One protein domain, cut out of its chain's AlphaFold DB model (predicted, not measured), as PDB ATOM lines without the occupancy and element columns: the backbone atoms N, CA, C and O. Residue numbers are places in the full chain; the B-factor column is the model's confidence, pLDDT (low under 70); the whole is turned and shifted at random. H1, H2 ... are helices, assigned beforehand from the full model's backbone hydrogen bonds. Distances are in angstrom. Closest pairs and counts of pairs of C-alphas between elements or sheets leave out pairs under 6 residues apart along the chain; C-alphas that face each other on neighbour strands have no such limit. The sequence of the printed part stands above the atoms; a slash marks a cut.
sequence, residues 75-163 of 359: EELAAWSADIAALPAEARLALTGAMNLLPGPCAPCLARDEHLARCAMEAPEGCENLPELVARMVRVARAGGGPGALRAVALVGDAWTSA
ATOM      1  N   GLU A  75     195.606 163.221 173.955       98.00
ATOM      2  CA  GLU A  75     194.772 163.629 172.829       98.00
ATOM      3  C   GLU A  75     193.285 163.635 173.195       98.00
ATOM      4  O   GLU A  75     192.589 164.594 172.862       98.00
ATOM      5  N   GLU A  76     192.805 162.619 173.917       97.69
ATOM      6  CA  GLU A  76     191.421 162.566 174.405       97.69
ATOM      7  C   GLU A  76     191.119 163.701 175.392       97.69
ATOM      8  O   GLU A  76     190.103 164.382 175.243       97.69
ATOM      9  N   LEU A  77     192.018 163.973 176.349       96.44
ATOM     10  CA  LEU A  77     191.845 165.101 177.278       96.44
ATOM     11  C   LEU A  77     191.873 166.459 176.564       96.44
ATOM     12  O   LEU A  77     191.096 167.349 176.907       96.44
ATOM     13  N   ALA A  78     192.740 166.629 175.562       97.44
ATOM     14  CA  ALA A  78     192.758 167.844 174.750       97.44
ATOM     15  C   ALA A  78     191.489 168.002 173.902       97.44
ATOM     16  O   ALA A  78     191.012 169.117 173.723       97.44
ATOM     17  N   ALA A  79     190.923 166.909 173.386       97.50
ATOM     18  CA  ALA A  79     189.658 166.962 172.658       97.50
ATOM     19  C   ALA A  79     188.483 167.349 173.573       97.50
ATOM     20  O   ALA A  79     187.550 168.012 173.122       97.50
ATOM     21  N   TRP A  80     188.539 166.957 174.849       97.06
ATOM     22  CA  TRP A  80     187.526 167.285 175.849       97.06
ATOM     23  C   TRP A  80     187.593 168.745 176.333       97.06
ATOM     24  O   TRP A  80     186.549 169.371 176.505       97.06
ATOM     25  N   SER A  81     188.791 169.317 176.513       97.25
ATOM     26  CA  SER A  81     188.962 170.681 177.034       97.25
ATOM     27  C   SER A  81     189.891 171.538 176.173       97.25
ATOM     28  O   SER A  81     191.077 171.244 176.009       97.25
ATOM     29  N   ALA A  82     189.366 172.670 175.690       97.44
ATOM     30  CA  ALA A  82     190.127 173.651 174.913       97.44
ATOM     31  C   ALA A  82     191.320 174.227 175.694       97.44
ATOM     32  O   ALA A  82     192.385 174.464 175.120       97.44
ATOM     33  N   ASP A  83     191.172 174.400 177.009       97.31
ATOM     34  CA  ASP A  83     192.242 174.868 177.884       97.31
ATOM     35  C   ASP A  83     193.402 173.868 177.974       97.31
ATOM     36  O   ASP A  83     194.566 174.277 177.972       97.31
ATOM     37  N   ILE A  84     193.096 172.564 177.993       97.81
ATOM     38  CA  ILE A  84     194.099 171.489 177.937       97.81
ATOM     39  C   ILE A  84     194.733 171.424 176.543       97.81
ATOM     40  O   ILE A  84     195.952 171.278 176.425       97.81
ATOM     41  N   ALA A  85     193.938 171.568 175.479       97.88
ATOM     42  CA  ALA A  85     194.441 171.588 174.106       97.88
ATOM     43  C   ALA A  85     195.458 172.713 173.866       97.88
ATOM     44  O   ALA A  85     196.426 172.520 173.124       97.88
ATOM     45  N   ALA A  86     195.260 173.864 174.516       97.88
ATOM     46  CA  ALA A  86     196.146 175.020 174.441       97.88
ATOM     47  C   ALA A  86     197.487 174.826 175.178       97.88
ATOM     48  O   ALA A  86     198.405 175.625 174.989       97.88
ATOM     49  N   LEU A  87     197.632 173.784 176.006       97.88
ATOM     50  CA  LEU A  87     198.891 173.505 176.693       97.88
ATOM     51  C   LEU A  87     199.969 172.999 175.715       97.88
ATOM     52  O   LEU A  87     199.669 172.196 174.815       97.88
ATOM     53  N   PRO A  88     201.247 173.379 175.932       97.62
ATOM     54  CA  PRO A  88     202.383 172.732 175.283       97.62
ATOM     55  C   PRO A  88     202.335 171.209 175.465       97.62
ATOM     56  O   PRO A  88     201.870 170.720 176.495       97.62
ATOM     57  N   ALA A  89     202.842 170.452 174.487       96.62
ATOM     58  CA  ALA A  89     202.756 168.987 174.491       96.62
ATOM     59  C   ALA A  89     203.330 168.347 175.771       96.62
ATOM     60  O   ALA A  89     202.733 167.426 176.319       96.62
ATOM     61  N   GLU A  90     204.447 168.873 176.280       95.38
ATOM     62  CA  GLU A  90     205.073 168.402 177.522       95.38
ATOM     63  C   GLU A  90     204.194 168.657 178.757       95.38
ATOM     64  O   GLU A  90     203.943 167.740 179.536       95.38
ATOM     65  N   ALA A  91     203.656 169.872 178.901       96.31
ATOM     66  CA  ALA A  91     202.761 170.230 180.003       96.31
ATOM     67  C   ALA A  91     201.459 169.416 179.967       96.31
ATOM     68  O   ALA A  91     200.968 168.967 181.001       96.31
ATOM     69  N   ARG A  92     200.925 169.172 178.766       97.56
ATOM     70  CA  ARG A  92     199.757 168.314 178.554       97.56
ATOM     71  C   ARG A  92     200.033 166.877 178.978       97.56
ATOM     72  O   ARG A  92     199.235 166.309 179.710       97.56
ATOM     73  N   LEU A  93     201.172 166.312 178.577       96.31
ATOM     74  CA  LEU A  93     201.576 164.965 178.982       96.31
ATOM     75  C   LEU A  93     201.722 164.856 180.508       96.31
ATOM     76  O   LEU A  93     201.248 163.885 181.100       96.31
ATOM     77  N   ALA A  94     202.337 165.854 181.148       95.25
ATOM     78  CA  ALA A  94     202.476 165.905 182.602       95.25
ATOM     79  C   ALA A  94     201.112 165.982 183.310       95.25
ATOM     80  O   ALA A  94     200.870 165.220 184.249       95.25
ATOM     81  N   LEU A  95     200.208 166.845 182.827       96.88
ATOM     82  CA  LEU A  95     198.837 166.972 183.323       96.88
ATOM     83  C   LEU A  95     198.072 165.652 183.196       96.88
ATOM     84  O   LEU A  95     197.560 165.148 184.192       96.88
ATOM     85  N   THR A  96     198.048 165.054 182.003       96.88
ATOM     86  CA  THR A  96     197.391 163.766 181.749       96.88
ATOM     87  C   THR A  96     197.938 162.669 182.656       96.88
ATOM     88  O   THR A  96     197.171 161.931 183.270       96.88
ATOM     89  N   GLY A  97     199.265 162.582 182.792       95.00
ATOM     90  CA  GLY A  97     199.904 161.624 183.689       95.00
ATOM     91  C   GLY A  97     199.474 161.811 185.145       95.00
ATOM     92  O   GLY A  97     199.143 160.834 185.811       95.00
ATOM     93  N   ALA A  98     199.428 163.053 185.635       94.69
ATOM     94  CA  ALA A  98     198.955 163.346 186.987       94.69
ATOM     95  C   ALA A  98     197.475 162.967 187.172       94.69
ATOM     96  O   ALA A  98     197.144 162.283 188.135       94.69
ATOM     97  N   MET A  99     196.600 163.339 186.233       95.81
ATOM     98  CA  MET A  99     195.160 163.057 186.315       95.81
ATOM     99  C   MET A  99     194.815 161.565 186.175       95.81
ATOM    100  O   MET A  99     193.803 161.121 186.708       95.81
ATOM    101  N   ASN A 100     195.627 160.768 185.477       95.56
ATOM    102  CA  ASN A 100     195.427 159.316 185.404       95.56
ATOM    103  C   ASN A 100     195.909 158.586 186.667       95.56
ATOM    104  O   ASN A 100     195.409 157.514 186.978       95.56
ATOM    105  N   LEU A 101     196.883 159.141 187.394       93.25
ATOM    106  CA  LEU A 101     197.463 158.497 188.580       93.25
ATOM    107  C   LEU A 101     196.737 158.831 189.888       93.25
ATOM    108  O   LEU A 101     197.024 158.214 190.913       93.25
ATOM    109  N   LEU A 102     195.848 159.822 189.877       91.75
ATOM    110  CA  LEU A 102     195.088 160.231 191.051       91.75
ATOM    111  C   LEU A 102     193.696 159.594 191.034       91.75
ATOM    112  O   LEU A 102     193.058 159.597 189.979       91.75
ATOM    113  N   PRO A 103     193.193 159.089 192.176       91.50
ATOM    114  CA  PRO A 103     191.805 158.654 192.274       91.50
ATOM    115  C   PRO A 103     190.859 159.848 192.087       91.50
ATOM    116  O   PRO A 103     191.204 160.986 192.416       91.50
ATOM    117  N   GLY A 104     189.655 159.597 191.572       90.12
ATOM    118  CA  GLY A 104     188.606 160.612 191.506       90.12
ATOM    119  C   GLY A 104     188.255 161.138 192.910       90.12
ATOM    120  O   GLY A 104     188.123 160.341 193.837       90.12
ATOM    121  N   PRO A 105     188.088 162.460 193.106       85.88
ATOM    122  CA  PRO A 105     187.987 163.059 194.442       85.88
ATOM    123  C   PRO A 105     186.577 162.994 195.052       85.88
ATOM    124  O   PRO A 105     186.378 163.382 196.200       85.88
ATOM    125  N   CYS A 106     185.572 162.545 194.301       84.38
ATOM    126  CA  CYS A 106     184.175 162.519 194.731       84.38
ATOM    127  C   CYS A 106     183.658 161.085 194.915       84.38
ATOM    128  O   CYS A 106     184.147 160.135 194.300       84.38
ATOM    129  N   ALA A 107     182.626 160.933 195.751       85.69
ATOM    130  CA  ALA A 107     182.061 159.629 196.101       85.69
ATOM    131  C   ALA A 107     181.618 158.775 194.890       85.69
ATOM    132  O   ALA A 107     181.912 157.579 194.907       85.69
ATOM    133  N   PRO A 108     180.976 159.328 193.836       88.50
ATOM    134  CA  PRO A 108     180.629 158.553 192.643       88.50
ATOM    135  C   PRO A 108     181.849 157.944 191.946       88.50
ATOM    136  O   PRO A 108     181.817 156.766 191.604       88.50
ATOM    137  N   CYS A 109     182.929 158.711 191.781       90.31
ATOM    138  CA  CYS A 109     184.140 158.236 191.110       90.31
ATOM    139  C   CYS A 109     184.907 157.225 191.972       90.31
ATOM    140  O   CYS A 109     185.336 156.190 191.468       90.31
ATOM    141  N   LEU A 110     184.989 157.453 193.290       88.94
ATOM    142  CA  LEU A 110     185.568 156.483 194.228       88.94
ATOM    143  C   LEU A 110     184.804 155.153 194.231       88.94
ATOM    144  O   LEU A 110     185.414 154.090 194.278       88.94
ATOM    145  N   ALA A 111     183.469 155.189 194.151       90.00
ATOM    146  CA  ALA A 111     182.641 153.982 194.119       90.00
ATOM    147  C   ALA A 111     182.845 153.134 192.850       90.00
ATOM    148  O   ALA A 111     182.514 151.948 192.850       90.00
ATOM    149  N   ARG A 112     183.374 153.738 191.781       92.38
ATOM    150  CA  ARG A 112     183.664 153.089 190.497       92.38
ATOM    151  C   ARG A 112     185.153 152.804 190.285       92.38
ATOM    152  O   ARG A 112     185.503 152.281 189.233       92.38
ATOM    153  N   ASP A 113     185.999 153.129 191.268       91.25
ATOM    154  CA  ASP A 113     187.463 153.047 191.166       91.25
ATOM    155  C   ASP A 113     188.018 153.834 189.956       91.25
ATOM    156  O   ASP A 113     188.971 153.429 189.291       91.25
ATOM    157  N   GLU A 114     187.382 154.966 189.629       93.06
ATOM    158  CA  GLU A 114     187.776 155.819 188.508       93.06
ATOM    159  C   GLU A 114     188.910 156.771 188.903       93.06
ATOM    160  O   GLU A 114     188.918 157.369 189.985       93.06
ATOM    161  N   HIS A 115     189.848 156.981 187.981       93.88
ATOM    162  CA  HIS A 115     190.874 158.008 188.119       93.88
ATOM    163  C   HIS A 115     190.335 159.402 187.752       93.88
ATOM    164  O   HIS A 115     189.342 159.551 187.031       93.88
ATOM    165  N   LEU A 116     191.022 160.446 188.221       94.31
ATOM    166  CA  LEU A 116     190.612 161.845 188.093       94.31
ATOM    167  C   LEU A 116     190.330 162.255 186.637       94.31
ATOM    168  O   LEU A 116     189.349 162.948 186.393       94.31
ATOM    169  N   ALA A 117     191.136 161.807 185.665       96.25
ATOM    170  CA  ALA A 117     190.895 162.120 184.247       96.25
ATOM    171  C   ALA A 117     189.549 161.592 183.721       96.25
ATOM    172  O   ALA A 117     188.815 162.350 183.090       96.25
ATOM    173  N   ARG A 118     189.203 160.328 183.999       96.25
ATOM    174  CA  ARG A 118     187.928 159.740 183.561       96.25
ATOM    175  C   ARG A 118     186.758 160.408 184.278       96.25
ATOM    176  O   ARG A 118     185.838 160.883 183.621       96.25
ATOM    177  N   CYS A 119     186.881 160.551 185.596       94.69
ATOM    178  CA  CYS A 119     185.916 161.246 186.441       94.69
ATOM    179  C   CYS A 119     185.613 162.666 185.915       94.69
ATOM    180  O   CYS A 119     184.454 163.067 185.831       94.69
ATOM    181  N   ALA A 120     186.646 163.416 185.502       94.69
ATOM    182  CA  ALA A 120     186.508 164.772 184.961       94.69
ATOM    183  C   ALA A 120     185.766 164.811 183.625       94.69
ATOM    184  O   ALA A 120     184.938 165.694 183.411       94.69
ATOM    185  N   MET A 121     186.039 163.852 182.742       95.81
ATOM    186  CA  MET A 121     185.375 163.773 181.443       95.81
ATOM    187  C   MET A 121     183.903 163.369 181.549       95.81
ATOM    188  O   MET A 121     183.095 163.827 180.745       95.81
ATOM    189  N   GLU A 122     183.557 162.520 182.519       94.88
ATOM    190  CA  GLU A 122     182.177 162.080 182.743       94.88
ATOM    191  C   GLU A 122     181.342 163.088 183.541       94.88
ATOM    192  O   GLU A 122     180.135 163.175 183.319       94.88
ATOM    193  N   ALA A 123     181.976 163.831 184.455       87.88
ATOM    194  CA  ALA A 123     181.347 164.802 185.352       87.88
ATOM    195  C   ALA A 123     180.062 164.274 186.037       87.88
ATOM    196  O   ALA A 123     178.987 164.859 185.869       87.88
ATOM    197  N   PRO A 124     180.130 163.162 186.798       86.31
ATOM    198  CA  PRO A 124     178.942 162.606 187.434       86.31
ATOM    199  C   PRO A 124     178.355 163.554 188.498       86.31
ATOM    200  O   PRO A 124     179.071 164.334 189.127       86.31
ATOM    201  N   GLU A 125     177.040 163.463 188.724       82.06
ATOM    202  CA  GLU A 125     176.339 164.199 189.791       82.06
ATOM    203  C   GLU A 125     176.975 163.903 191.162       82.06
ATOM    204  O   GLU A 125     177.244 162.741 191.479       82.06
ATOM    205  N   GLY A 126     177.224 164.933 191.978       76.12
ATOM    206  CA  GLY A 126     177.996 164.832 193.221       76.12
ATOM    207  C   GLY A 126     179.498 165.114 193.074       76.12
ATOM    208  O   GLY A 126     180.254 164.860 194.014       76.12
ATOM    209  N   CYS A 127     179.941 165.594 191.908       82.44
ATOM    210  CA  CYS A 127     181.324 165.995 191.620       82.44
ATOM    211  C   CYS A 127     181.404 167.442 191.105       82.44
ATOM    212  O   CYS A 127     182.219 167.760 190.244       82.44
ATOM    213  N   GLU A 128     180.552 168.327 191.617       78.94
ATOM    214  CA  GLU A 128     180.313 169.664 191.059       78.94
ATOM    215  C   GLU A 128     181.556 170.565 191.047       78.94
ATOM    216  O   GLU A 128     181.647 171.430 190.190       78.94
ATOM    217  N   ASN A 129     182.515 170.336 191.950       76.50
ATOM    218  CA  ASN A 129     183.745 171.133 192.067       76.50
ATOM    219  C   ASN A 129     184.890 170.638 191.156       76.50
ATOM    220  O   ASN A 129     185.995 171.186 191.150       76.50
ATOM    221  N   LEU A 130     184.686 169.520 190.453       86.94
ATOM    222  CA  LEU A 130     185.704 168.901 189.608       86.94
ATOM    223  C   LEU A 130     186.235 169.833 188.498       86.94
ATOM    224  O   LEU A 130     187.448 169.811 188.270       86.94
ATOM    225  N   PRO A 131     185.413 170.681 187.844       87.69
ATOM    226  CA  PRO A 131     185.905 171.679 186.895       87.69
ATOM    227  C   PRO A 131     186.951 172.629 187.491       87.69
ATOM    228  O   PRO A 131     187.966 172.888 186.845       87.69
ATOM    229  N   GLU A 132     186.764 173.096 188.726       85.88
ATOM    230  CA  GLU A 132     187.684 173.997 189.422       85.88
ATOM    231  C   GLU A 132     189.033 173.314 189.691       85.88
ATOM    232  O   GLU A 132     190.088 173.905 189.457       85.88
ATOM    233  N   LEU A 133     189.025 172.032 190.082       89.62
ATOM    234  CA  LEU A 133     190.260 171.249 190.234       89.62
ATOM    235  C   LEU A 133     191.038 171.155 188.930       89.62
ATOM    236  O   LEU A 133     192.252 171.369 188.903       89.62
ATOM    237  N   VAL A 134     190.338 170.825 187.843       93.44
ATOM    238  CA  VAL A 134     190.954 170.697 186.525       93.44
ATOM    239  C   VAL A 134     191.502 172.046 186.073       93.44
ATOM    240  O   VAL A 134     192.647 172.106 185.625       93.44
ATOM    241  N   ALA A 135     190.745 173.131 186.241       92.00
ATOM    242  CA  ALA A 135     191.191 174.483 185.921       92.00
ATOM    243  C   ALA A 135     192.469 174.857 186.694       92.00
ATOM    244  O   ALA A 135     193.433 175.351 186.099       92.00
ATOM    245  N   ARG A 136     192.534 174.538 187.993       92.56
ATOM    246  CA  ARG A 136     193.729 174.742 188.821       92.56
ATOM    247  C   ARG A 136     194.922 173.943 188.311       92.56
ATOM    248  O   ARG A 136     196.004 174.506 188.131       92.56
ATOM    249  N   MET A 137     194.745 172.649 188.033       95.62
ATOM    250  CA  MET A 137     195.812 171.805 187.485       95.62
ATOM    251  C   MET A 137     196.295 172.316 186.122       95.62
ATOM    252  O   MET A 137     197.498 172.350 185.869       95.62
ATOM    253  N   VAL A 138     195.386 172.772 185.256       96.19
ATOM    254  CA  VAL A 138     195.735 173.391 183.970       96.19
ATOM    255  C   VAL A 138     196.558 174.659 184.174       96.19
ATOM    256  O   VAL A 138     197.558 174.841 183.480       96.19
ATOM    257  N   ARG A 139     196.191 175.525 185.126       94.56
ATOM    258  CA  ARG A 139     196.959 176.738 185.448       94.56
ATOM    259  C   ARG A 139     198.372 176.393 185.927       94.56
ATOM    260  O   ARG A 139     199.332 176.994 185.446       94.56
ATOM    261  N   VAL A 140     198.517 175.386 186.791       94.06
ATOM    262  CA  VAL A 140     199.831 174.878 187.231       94.06
ATOM    263  C   VAL A 140     200.641 174.328 186.058       94.06
ATOM    264  O   VAL A 140     201.801 174.699 185.896       94.06
ATOM    265  N   ALA A 141     200.033 173.512 185.192       95.81
ATOM    266  CA  ALA A 141     200.693 172.983 183.998       95.81
ATOM    267  C   ALA A 141     201.139 174.110 183.049       95.81
ATOM    268  O   ALA A 141     202.255 174.091 182.532       95.81
ATOM    269  N   ARG A 142     200.289 175.125 182.852       95.69
ATOM    270  CA  ARG A 142     200.564 176.303 182.014       95.69
ATOM    271  C   ARG A 142     201.742 177.121 182.540       95.69
ATOM    272  O   ARG A 142     202.514 177.643 181.742       95.69
ATOM    273  N   ALA A 143     201.906 177.191 183.859       93.56
ATOM    274  CA  ALA A 143     203.038 177.840 184.514       93.56
ATOM    275  C   ALA A 143     204.320 176.983 184.549       93.56
ATOM    276  O   ALA A 143     205.314 177.396 185.144       93.56
ATOM    277  N   GLY A 144     204.316 175.799 183.927       93.62
ATOM    278  CA  GLY A 144     205.468 174.897 183.896       93.62
ATOM    279  C   GLY A 144     205.630 174.043 185.155       93.62
ATOM    280  O   GLY A 144     206.717 173.524 185.399       93.62
ATOM    281  N   GLY A 145     204.577 173.891 185.962       93.00
ATOM    282  CA  GLY A 145     204.583 172.985 187.107       93.00
ATOM    283  C   GLY A 145     204.756 171.526 186.676       93.00
ATOM    284  O   GLY A 145     204.095 171.052 185.751       93.00
ATOM    285  N   GLY A 146     205.649 170.812 187.362       92.06
ATOM    286  CA  GLY A 146     205.901 169.391 187.126       92.06
ATOM    287  C   GLY A 146     204.825 168.459 187.712       92.06
ATOM    288  O   GLY A 146     203.865 168.909 188.345       92.06
ATOM    289  N   PRO A 147     204.968 167.131 187.530       90.81
ATOM    290  CA  PRO A 147     204.006 166.139 188.022       90.81
ATOM    291  C   PRO A 147     203.739 166.181 189.535       90.81
ATOM    292  O   PRO A 147     202.629 165.896 189.970       90.81
ATOM    293  N   GLY A 148     204.737 166.492 190.357       88.69
ATOM    294  CA  GLY A 148     204.614 166.683 191.798       88.69
ATOM    295  C   GLY A 148     203.823 167.932 192.161       88.69
ATOM    296  O   GLY A 148     202.953 167.834 193.021       88.69
ATOM    297  N   ALA A 149     204.035 169.053 191.466       91.00
ATOM    298  CA  ALA A 149     203.216 170.257 191.641       91.00
ATOM    299  C   ALA A 149     201.752 170.004 191.254       91.00
ATOM    300  O   ALA A 149     200.837 170.349 192.000       91.00
ATOM    301  N   LEU A 150     201.534 169.323 190.126       93.75
ATOM    302  CA  LEU A 150     200.204 168.927 189.662       93.75
ATOM    303  C   LEU A 150     199.502 167.993 190.647       93.75
ATOM    304  O   LEU A 150     198.323 168.182 190.928       93.75
ATOM    305  N   ARG A 151     200.216 167.008 191.207       90.69
ATOM    306  CA  ARG A 151     199.666 166.155 192.267       90.69
ATOM    307  C   ARG A 151     199.363 166.952 193.528       90.69
ATOM    308  O   ARG A 151     198.303 166.747 194.096       90.69
ATOM    309  N   ALA A 152     200.246 167.855 193.949       87.44
ATOM    310  CA  ALA A 152     200.057 168.645 195.163       87.44
ATOM    311  C   ALA A 152     198.753 169.456 195.125       87.44
ATOM    312  O   ALA A 152     197.970 169.376 196.066       87.44
ATOM    313  N   VAL A 153     198.464 170.142 194.012       88.62
ATOM    314  CA  VAL A 153     197.222 170.930 193.873       88.62
ATOM    315  C   VAL A 153     195.966 170.092 193.627       88.62
ATOM    316  O   VAL A 153     194.850 170.601 193.740       88.62
ATOM    317  N   ALA A 154     196.151 168.826 193.252       87.56
ATOM    318  CA  ALA A 154     195.078 167.879 192.989       87.56
ATOM    319  C   ALA A 154     194.747 166.987 194.194       87.56
ATOM    320  O   ALA A 154     193.711 166.322 194.206       87.56
ATOM    321  N   LEU A 155     195.619 166.961 195.206       79.12
ATOM    322  CA  LEU A 155     195.377 166.253 196.451       79.12
ATOM    323  C   LEU A 155     194.335 167.006 197.265       79.12
ATOM    324  O   LEU A 155     194.543 168.134 197.709       79.12
ATOM    325  N   VAL A 156     193.226 166.326 197.516       66.00
ATOM    326  CA  VAL A 156     192.187 166.804 198.415       66.00
ATOM    327  C   VAL A 156     191.836 165.691 199.373       66.00
ATOM    328  O   VAL A 156     191.533 164.575 198.963       66.00
ATOM    329  N   GLY A 157     191.995 165.982 200.664       55.44
ATOM    330  CA  GLY A 157     191.953 164.969 201.715       55.44
ATOM    331  C   GLY A 157     190.573 164.354 201.938       55.44
ATOM    332  O   GLY A 157     190.504 163.245 202.452       55.44
ATOM    333  N   ASP A 158     189.503 165.038 201.527       59.00
ATOM    334  CA  ASP A 158     188.118 164.626 201.756       59.00
ATOM    335  C   ASP A 158     187.248 164.785 200.507       59.00
ATOM    336  O   ASP A 158     187.497 165.642 199.657       59.00
ATOM    337  N   ALA A 159     186.189 163.971 200.440       55.78
ATOM    338  CA  ALA A 159     185.220 163.994 199.353       55.78
ATOM    339  C   ALA A 159     184.498 165.344 199.260       55.78
ATOM    340  O   ALA A 159     183.958 165.860 200.243       55.78
ATOM    341  N   TRP A 160     184.465 165.889 198.048       62.19
ATOM    342  CA  TRP A 160     183.910 167.205 197.760       62.19
ATOM    343  C   TRP A 160     182.390 167.210 197.722       62.19
ATOM    344  O   TRP A 160     181.770 166.311 197.163       62.19
ATOM    345  N   THR A 161     181.793 168.266 198.269       56.12
ATOM    346  CA  THR A 161     180.399 168.626 197.993       56.12
ATOM    347  C   THR A 161     180.331 170.127 197.767       56.12
ATOM    348  O   THR A 161     180.704 170.879 198.672       56.12
ATOM    349  N   SER A 162     179.871 170.555 196.590       49.12
ATOM    350  CA  SER A 162     179.564 171.966 196.340       49.12
ATOM    351  C   SER A 162     178.433 172.406 197.266       49.12
ATOM    352  O   SER A 162     177.412 171.722 197.392       49.12
ATOM    353  N   ALA A 163     178.616 173.528 197.959       51.62
ATOM    354  CA  ALA A 163     177.487 174.261 198.505       51.62
ATOM    355  C   ALA A 163     176.947 175.141 197.373       51.62
ATOM    356  O   ALA A 163     177.690 175.944 196.815       51.62
TER     357      ALA A 163
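This is residues 75 to 163 of the 359 residues of an uncharacterized protein of Deltaproteobacteria bacterium (UniProt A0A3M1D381). Three helices pack together as a triangle: the hairpin of H6 and H7, with H3 packed at a slant on both. H5 packs across one end of H3 and only just on the beginning of H6, the short H1 and H2 make a corner by H3, H5 and H6, and the small H4 lies by H5, far from H1 and H2. The printed part has 89 residues with seven named helices, H1 to H7 in chain order, and no named strand; its class is all helix, with mostly crossed packing. It is compact, with a radius of gyration of the C-alphas of 12.1 A, and rounded, spanning 32 by 24 by 24 A.

Start with H3, residues 89 to 101, and H6, residues 130 to 142. They touch through residues 91 to 95 and 137 to 142 alone, closest at the C-alphas of Ala 91 and Ala 141, 5.3 A apart, at a steep tilt of 39 degrees, opposite ways. H7, residues 147 to 154, forms a helical hairpin with H6 at a shallow tilt of 31 degrees, opposite ways; their closest C-alphas, Met 137 and Leu 150, are 5.7 A apart. H3, with residues 94 to 98 alone, touches H7 at a steep tilt of 57 degrees, the same way, the C-alphas of Ala 94 and Pro 147 being closest at 5.6 A. Next find H5, residues 116 to 122: it touches residues 96 to 101 of H3 alone, about perpendicular at 88 degrees, with the C-alphas of Met 99 and Ala 117 closest at 4.8 A. H1, residues 75 to 80, only just touches H5, with 3 pairs of C-alphas within 8 A, the closest being Trp 80 and Met 121 at 6.9 A. H2, residues 82 to 85, touches H1 only at the corner, closest at the C-alphas of Ala 78 and Ala 85, 4.2 A. H4, residues 107 to 111, is close to H5 but not clearly touching, the C-alphas of Cys 109 and Cys 119 being closest at 5.8 A. Every O i to N i+4 pair is within hydrogen-bond range in H1, H3, H4, H5, H6 and H7; H2 is too short for such a pair.

Find C-alpha 89 at (202.756, 168.987, 174.491); from there H3 runs 18.3 A to C-alpha 101. H6, also 18.3 A, begins at C-alpha 130 at (185.704, 168.901, 189.608). H7 runs 10.4 A to C-alpha 154 at (195.078, 167.879, 192.989), and H5 runs 10.0 A.

The two C-alphas farthest apart, those of Ala 89 and Ala 163, are 35.3 A apart. The printed part has no cut; the link from H5 to H6 is short and the others are tight. Look at residues 156 to 163 for pLDDT under 70; the mean of the printed part is 89.1.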